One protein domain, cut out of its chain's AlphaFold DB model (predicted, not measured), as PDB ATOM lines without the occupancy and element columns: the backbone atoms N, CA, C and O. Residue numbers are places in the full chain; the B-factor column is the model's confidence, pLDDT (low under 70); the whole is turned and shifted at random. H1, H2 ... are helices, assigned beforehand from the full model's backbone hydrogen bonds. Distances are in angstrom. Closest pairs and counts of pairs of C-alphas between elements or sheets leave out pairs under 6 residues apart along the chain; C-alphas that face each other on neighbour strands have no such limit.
ATOM      1  N   ALA A  12     291.209  53.440  33.419       83.94
ATOM      2  CA  ALA A  12     292.402  53.062  32.674       83.94
ATOM      3  C   ALA A  12     293.338  52.206  33.539       83.94
ATOM      4  O   ALA A  12     293.429  52.383  34.755       83.94
ATOM      5  N   ASN A  13     294.071  51.289  32.909       87.12
ATOM      6  CA  ASN A  13     295.150  50.539  33.546       87.12
ATOM      7  C   ASN A  13     296.518  51.013  33.019       87.12
ATOM      8  O   ASN A  13     296.602  51.816  32.087       87.12
ATOM      9  N   MET A  14     297.600  50.537  33.638       87.69
ATOM     10  CA  MET A  14     298.962  50.911  33.235       87.69
ATOM     11  C   MET A  14     299.290  50.500  31.794       87.69
ATOM     12  O   MET A  14     299.987  51.243  31.109       87.69
ATOM     13  N   ASP A  15     298.769  49.368  31.320       88.88
ATOM     14  CA  ASP A  15     299.027  48.877  29.962       88.88
ATOM     15  C   ASP A  15     298.424  49.804  28.898       88.88
ATOM     16  O   ASP A  15     299.069  50.095  27.891       88.88
ATOM     17  N   LEU A  16     297.222  50.335  29.152       88.12
ATOM     18  CA  LEU A  16     296.577  51.331  28.295       88.12
ATOM     19  C   LEU A  16     297.389  52.624  28.233       88.12
ATOM     20  O   LEU A  16     297.586  53.154  27.145       88.12
ATOM     21  N   LEU A  17     297.913  53.103  29.368       88.00
ATOM     22  CA  LEU A  17     298.776  54.288  29.385       88.00
ATOM     23  C   LEU A  17     300.072  54.053  28.596       88.00
ATOM     24  O   LEU A  17     300.491  54.918  27.834       88.00
ATOM     25  N   ILE A  18     300.712  52.891  28.761       90.69
ATOM     26  CA  ILE A  18     301.938  52.547  28.025       90.69
ATOM     27  C   ILE A  18     301.661  52.490  26.519       90.69
ATOM     28  O   ILE A  18     302.444  53.038  25.742       90.69
ATOM     29  N   SER A  19     300.558  51.857  26.112       92.31
ATOM     30  CA  SER A  19     300.156  51.785  24.704       92.31
ATOM     31  C   SER A  19     299.878  53.173  24.132       92.31
ATOM     32  O   SER A  19     300.430  53.513  23.090       92.31
ATOM     33  N   ASP A  20     299.097  53.996  24.836       90.25
ATOM     34  CA  ASP A  20     298.755  55.356  24.407       90.25
ATOM     35  C   ASP A  20     300.004  56.238  24.260       90.25
ATOM     36  O   ASP A  20     300.202  56.907  23.247       90.25
ATOM     37  N   VAL A  21     300.926  56.176  25.226       92.31
ATOM     38  CA  VAL A  21     302.208  56.886  25.138       92.31
ATOM     39  C   VAL A  21     303.026  56.389  23.941       92.31
ATOM     40  O   VAL A  21     303.565  57.206  23.194       92.31
ATOM     41  N   ALA A  22     303.108  55.074  23.715       93.00
ATOM     42  CA  ALA A  22     303.832  54.513  22.575       93.00
ATOM     43  C   ALA A  22     303.228  54.944  21.226       93.00
ATOM     44  O   ALA A  22     303.974  55.279  20.300       93.00
ATOM     45  N   ASP A  23     301.902  54.986  21.119       91.88
ATOM     46  CA  ASP A  23     301.190  55.442  19.924       91.88
ATOM     47  C   ASP A  23     301.388  56.942  19.680       91.88
ATOM     48  O   ASP A  23     301.654  57.357  18.546       91.88
ATOM     49  N   ASN A  24     301.402  57.752  20.742       90.06
ATOM     50  CA  ASN A  24     301.768  59.164  20.664       90.06
ATOM     51  C   ASN A  24     303.210  59.351  20.152       90.06
ATOM     52  O   ASN A  24     303.439  60.155  19.246       90.06
ATOM     53  N   TYR A  25     304.186  58.574  20.638       91.31
ATOM     54  CA  TYR A  25     305.567  58.628  20.127       91.31
ATOM     55  C   TYR A  25     305.668  58.261  18.641       91.31
ATOM     56  O   TYR A  25     306.376  58.941  17.896       91.31
ATOM     57  N   ARG A  26     304.949  57.224  18.191       92.12
ATOM     58  CA  ARG A  26     304.881  56.855  16.764       92.12
ATOM     59  C   ARG A  26     304.273  57.980  15.928       92.12
ATOM     60  O   ARG A  26     304.796  58.308  14.866       92.12
ATOM     61  N   THR A  27     303.213  58.602  16.435       89.50
ATOM     62  CA  THR A  27     302.537  59.730  15.785       89.50
ATOM     63  C   THR A  27     303.483  60.924  15.649       89.50
ATOM     64  O   THR A  27     303.592  61.503  14.567       89.50
ATOM     65  N   PHE A  28     304.244  61.257  16.696       89.88
ATOM     66  CA  PHE A  28     305.236  62.333  16.641       89.88
ATOM     67  C   PHE A  28     306.403  62.030  15.693       89.88
ATOM     68  O   PHE A  28     306.844  62.941  14.994       89.88
ATOM     69  N   ASP A  29     306.867  60.780  15.607       90.19
ATOM     70  CA  ASP A  29     307.891  60.373  14.630       90.19
ATOM     71  C   ASP A  29     307.406  60.557  13.183       90.19
ATOM     72  O   ASP A  29     308.142  61.040  12.317       90.19
ATOM     73  N   MET A  30     306.140  60.229  12.913       90.94
ATOM     74  CA  MET A  30     305.533  60.470  11.606       90.94
ATOM     75  C   MET A  30     305.377  61.971  11.314       90.94
ATOM     76  O   MET A  30     305.697  62.408  10.209       90.94
ATOM     77  N   LEU A  31     304.951  62.770  12.300       90.50
ATOM     78  CA  LEU A  31     304.820  64.223  12.159       90.50
ATOM     79  C   LEU A  31     306.176  64.892  11.893       90.50
ATOM     80  O   LEU A  31     306.283  65.767  11.031       90.50
ATOM     81  N   GLU A  32     307.231  64.471  12.594       90.94
ATOM     82  CA  GLU A  32     308.577  65.032  12.443       90.94
ATOM     83  C   GLU A  32     309.105  64.891  11.011       90.94
ATOM     84  O   GLU A  32     309.769  65.800  10.512       90.94
ATOM     85  N   LYS A  33     308.749  63.809  10.308       91.75
ATOM     86  CA  LYS A  33     309.121  63.587   8.900       91.75
ATOM     87  C   LYS A  33     308.500  64.606   7.939       91.75
ATOM     88  O   LYS A  33     309.059  64.822   6.864       91.75
ATOM     89  N   LEU A  34     307.396  65.253   8.319       92.06
ATOM     90  CA  LEU A  34     306.732  66.285   7.515       92.06
ATOM     91  C   LEU A  34     307.238  67.705   7.807       92.06
ATOM     92  O   LEU A  34     307.158  68.568   6.932       92.06
ATOM     93  N   LEU A  35     307.810  67.964   8.990       93.50
ATOM     94  CA  LEU A  35     308.313  69.292   9.382       93.50
ATOM     95  C   LEU A  35     309.403  69.872   8.455       93.50
ATOM     96  O   LEU A  35     309.416  71.088   8.247       93.50
ATOM     97  N   PRO A  36     310.291  69.073   7.830       95.19
ATOM     98  CA  PRO A  36     311.173  69.539   6.762       95.19
ATOM     99  C   PRO A  36     310.469  70.180   5.561       95.19
ATOM    100  O   PRO A  36     311.107  70.955   4.852       95.19
ATOM    101  N   THR A  37     309.190  69.881   5.328       92.81
ATOM    102  CA  THR A  37     308.391  70.361   4.189       92.81
ATOM    103  C   THR A  37     307.093  71.032   4.672       92.81
ATOM    104  O   THR A  37     306.027  70.423   4.581       92.81
ATOM    105  N   PRO A  38     307.152  72.280   5.182       92.50
ATOM    106  CA  PRO A  38     306.015  72.948   5.827       92.50
ATOM    107  C   PRO A  38     304.751  73.065   4.971       92.50
ATOM    108  O   PRO A  38     303.657  72.888   5.498       92.50
ATOM    109  N   LEU A  39     304.893  73.306   3.663       92.31
ATOM    110  CA  LEU A  39     303.758  73.351   2.733       92.31
ATOM    111  C   LEU A  39     303.025  72.009   2.663       92.31
ATOM    112  O   LEU A  39     301.809  71.970   2.796       92.31
ATOM    113  N   ARG A  40     303.767  70.894   2.586       90.44
ATOM    114  CA  ARG A  40     303.162  69.557   2.622       90.44
ATOM    115  C   ARG A  40     302.444  69.306   3.940       90.44
ATOM    116  O   ARG A  40     301.354  68.770   3.918       90.44
ATOM    117  N   LEU A  41     303.016  69.722   5.071       88.44
ATOM    118  CA  LEU A  41     302.336  69.608   6.365       88.44
ATOM    119  C   LEU A  41     301.037  70.439   6.425       88.44
ATOM    120  O   LEU A  41     300.141  70.085   7.177       88.44
ATOM    121  N   ALA A  42     300.937  71.536   5.668       86.12
ATOM    122  CA  ALA A  42     299.724  72.355   5.594       86.12
ATOM    123  C   ALA A  42     298.626  71.739   4.724       86.12
ATOM    124  O   ALA A  42     297.448  71.981   4.964       86.12
ATOM    125  N   GLU A  43     299.017  70.970   3.713       86.00
ATOM    126  CA  GLU A  43     298.105  70.325   2.768       86.00
ATOM    127  C   GLU A  43     297.727  68.895   3.192       86.00
ATOM    128  O   GLU A  43     296.695  68.376   2.766       86.00
ATOM    129  N   ASP A  44     298.559  68.246   4.009       80.00
ATOM    130  CA  ASP A  44     298.395  66.858   4.431       80.00
ATOM    131  C   ASP A  44     297.412  66.732   5.607       80.00
ATOM    132  O   ASP A  44     297.679  67.151   6.734       80.00
ATOM    133  N   TRP A  45     296.276  66.086   5.345       76.31
ATOM    134  CA  TRP A  45     295.199  65.857   6.310       76.31
ATOM    135  C   TRP A  45     295.452  64.673   7.256       76.31
ATOM    136  O   TRP A  45     294.598  64.372   8.090       76.31
ATOM    137  N   THR A  46     296.607  63.998   7.149       82.38
ATOM    138  CA  THR A  46     296.983  62.871   8.024       82.38
ATOM    139  C   THR A  46     297.007  63.291   9.492       82.38
ATOM    140  O   THR A  46     296.582  62.532  10.361       82.38
ATOM    141  N   PHE A  47     297.459  64.515   9.775       80.94
ATOM    142  CA  PHE A  47     297.440  65.091  11.113       80.94
ATOM    143  C   PHE A  47     296.396  66.203  11.153       80.94
ATOM    144  O   PHE A  47     296.594  67.267  10.575       80.94
ATOM    145  N   GLN A  48     295.288  65.980  11.861       83.38
ATOM    146  CA  GLN A  48     294.243  66.989  12.066       83.38
ATOM    147  C   GLN A  48     294.703  68.050  13.083       83.38
ATOM    148  O   GLN A  48     294.188  68.151  14.196       83.38
ATOM    149  N   LEU A  49     295.732  68.816  12.723       85.62
ATOM    150  CA  LEU A  49     296.287  69.872  13.561       85.62
ATOM    151  C   LEU A  49     295.533  71.176  13.326       85.62
ATOM    152  O   LEU A  49     295.348  71.620  12.196       85.62
ATOM    153  N   HIS A  50     295.162  71.845  14.414       90.25
ATOM    154  CA  HIS A  50     294.659  73.208  14.319       90.25
ATOM    155  C   HIS A  50     295.743  74.130  13.710       90.25
ATOM    156  O   HIS A  50     296.912  74.008  14.099       90.25
ATOM    157  N   PRO A  51     295.404  75.099  12.833       89.25
ATOM    158  CA  PRO A  51     296.398  75.939  12.150       89.25
ATOM    159  C   PRO A  51     297.383  76.655  13.089       89.25
ATOM    160  O   PRO A  51     298.563  76.808  12.773       89.25
ATOM    161  N   SER A  52     296.929  77.061  14.282       92.69
ATOM    162  CA  SER A  52     297.815  77.672  15.286       92.69
ATOM    163  C   SER A  52     298.866  76.698  15.829       92.69
ATOM    164  O   SER A  52     300.007  77.100  16.055       92.69
ATOM    165  N   VAL A  53     298.509  75.421  16.000       91.88
ATOM    166  CA  VAL A  53     299.423  74.362  16.444       91.88
ATOM    167  C   VAL A  53     300.417  74.052  15.337       91.88
ATOM    168  O   VAL A  53     301.613  73.992  15.593       91.88
ATOM    169  N   GLN A  54     299.951  73.938  14.093       91.81
ATOM    170  CA  GLN A  54     300.827  73.705  12.950       91.81
ATOM    171  C   GLN A  54     301.892  74.805  12.822       91.81
ATOM    172  O   GLN A  54     303.087  74.511  12.762       91.81
ATOM    173  N   LYS A  55     301.473  76.078  12.872       93.00
ATOM    174  CA  LYS A  55     302.385  77.228  12.860       93.00
ATOM    175  C   LYS A  55     303.390  77.164  14.011       93.00
ATOM    176  O   LYS A  55     304.580  77.370  13.789       93.00
ATOM    177  N   TYR A  56     302.923  76.843  15.217       95.25
ATOM    178  CA  TYR A  56     303.781  76.704  16.392       95.25
ATOM    179  C   TYR A  56     304.837  75.604  16.211       95.25
ATOM    180  O   TYR A  56     306.018  75.848  16.449       95.25
ATOM    181  N   VAL A  57     304.449  74.407  15.763       94.00
ATOM    182  CA  VAL A  57     305.385  73.283  15.612       94.00
ATOM    183  C   VAL A  57     306.392  73.557  14.489       94.00
ATOM    184  O   VAL A  57     307.582  73.299  14.679       94.00
ATOM    185  N   ILE A  58     305.963  74.153  13.368       95.94
ATOM    186  CA  ILE A  58     306.864  74.597  12.290       95.94
ATOM    187  C   ILE A  58     307.866  75.626  12.826       95.94
ATOM    188  O   ILE A  58     309.076  75.456  12.662       95.94
ATOM    189  N   GLU A  59     307.390  76.665  13.517       97.19
ATOM    190  CA  GLU A  59     308.249  77.697  14.098       97.19
ATOM    191  C   GLU A  59     309.268  77.094  15.073       97.19
ATOM    192  O   GLU A  59     310.458  77.400  14.994       97.19
ATOM    193  N   LYS A  60     308.845  76.189  15.964       96.81
ATOM    194  CA  LYS A  60     309.751  75.526  16.913       96.81
ATOM    195  C   LYS A  60     310.746  74.599  16.227       96.81
ATOM    196  O   LYS A  60     311.907  74.557  16.639       96.81
ATOM    197  N   TYR A  61     310.340  73.905  15.172       97.38
ATOM    198  CA  TYR A  61     311.236  73.052  14.399       97.38
ATOM    199  C   TYR A  61     312.318  73.861  13.676       97.38
ATOM    200  O   TYR A  61     313.489  73.474  13.697       97.38
ATOM    201  N   TYR A  62     311.948  75.000  13.085       98.38
ATOM    202  CA  TYR A  62     312.875  75.898  12.394       98.38
ATOM    203  C   TYR A  62     313.592  76.882  13.316       98.38
ATOM    204  O   TYR A  62     314.557  77.507  12.886       98.38
TER     205      TYR A  62
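This is residues 12 to 62 of the 323 residues of the protein "Acidic fibroblast growth factor intracellular-binding protein" of Armadillidium vulgare (UniProt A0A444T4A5). A long arm, residues 12 to 26, of which 14 to 26 belong to the helix H1, sticks out from a small compact head, which holds the rest of H1, the short helix H2, the helix H3 and the loop between H2 and H3. H2 lies just past the far end of H1 and turns across its line, and H3 runs back the other way beside H2. The printed part has 51 residues with three named helices, in the order H1, H2, H3, and no named strand; the class is all helix. The whole is loose, with a radius of gyration of the C-alphas of 13.0 A, and spans 39 by 19 by 18 A, the arm making the length.

Start at Ala 12, whose C-alpha is at (292.402, 53.062, 32.674). Two residues on, find C-alpha 14 at (298.962, 50.911, 33.235); there H1 begins, residues 14 to 34, and it runs 31.0 A to C-alpha 34 at (306.732, 66.285, 7.515). After a tight link of 3 residues comes H2, residues 38 to 43, 8.9 A from first to last C-alpha. A short link of 7 residues then leads to H3, residues 51 to 62, which covers 16.5 A and ends with C-alpha 62 at (312.875, 75.898, 12.394).

Look first at the end of H1: it is close to H2 but not clearly touching, and the closest C-alphas, those of Leu 34 and Leu 41, are 5.6 A apart. Their lines stand at 71 degrees, only just about perpendicular. Go on to H3, which only just touches H2, with 3 pairs of C-alphas within 8 A and with residues 54 to 58 of H3 alone; the closest C-alphas are those of Pro 38 and Ile 58, at 6.7 A. H2 and H3 run opposite ways at a shallow tilt of 23 degrees and form a helical hairpin. H1 and H3 are near each other, with 5 pairs of C-alphas within 10 A and no pair within 8 A. In the backbones of H2 and H3 every O i to N i+4 pair is within hydrogen-bond range, and in H1 16 of 17 are.

The two C-alphas farthest apart are those of Asn 13 and Leu 39, at 39.3 A. Residues 12 to 26, of which 14 to 26 belong to H1, stand free; without them the body of 36 residues spans 20 by 18 by 16 A. The printed part has no cut, and no link is long. The mean pLDDT of the printed part is 90.3, and no printed residue is under 70.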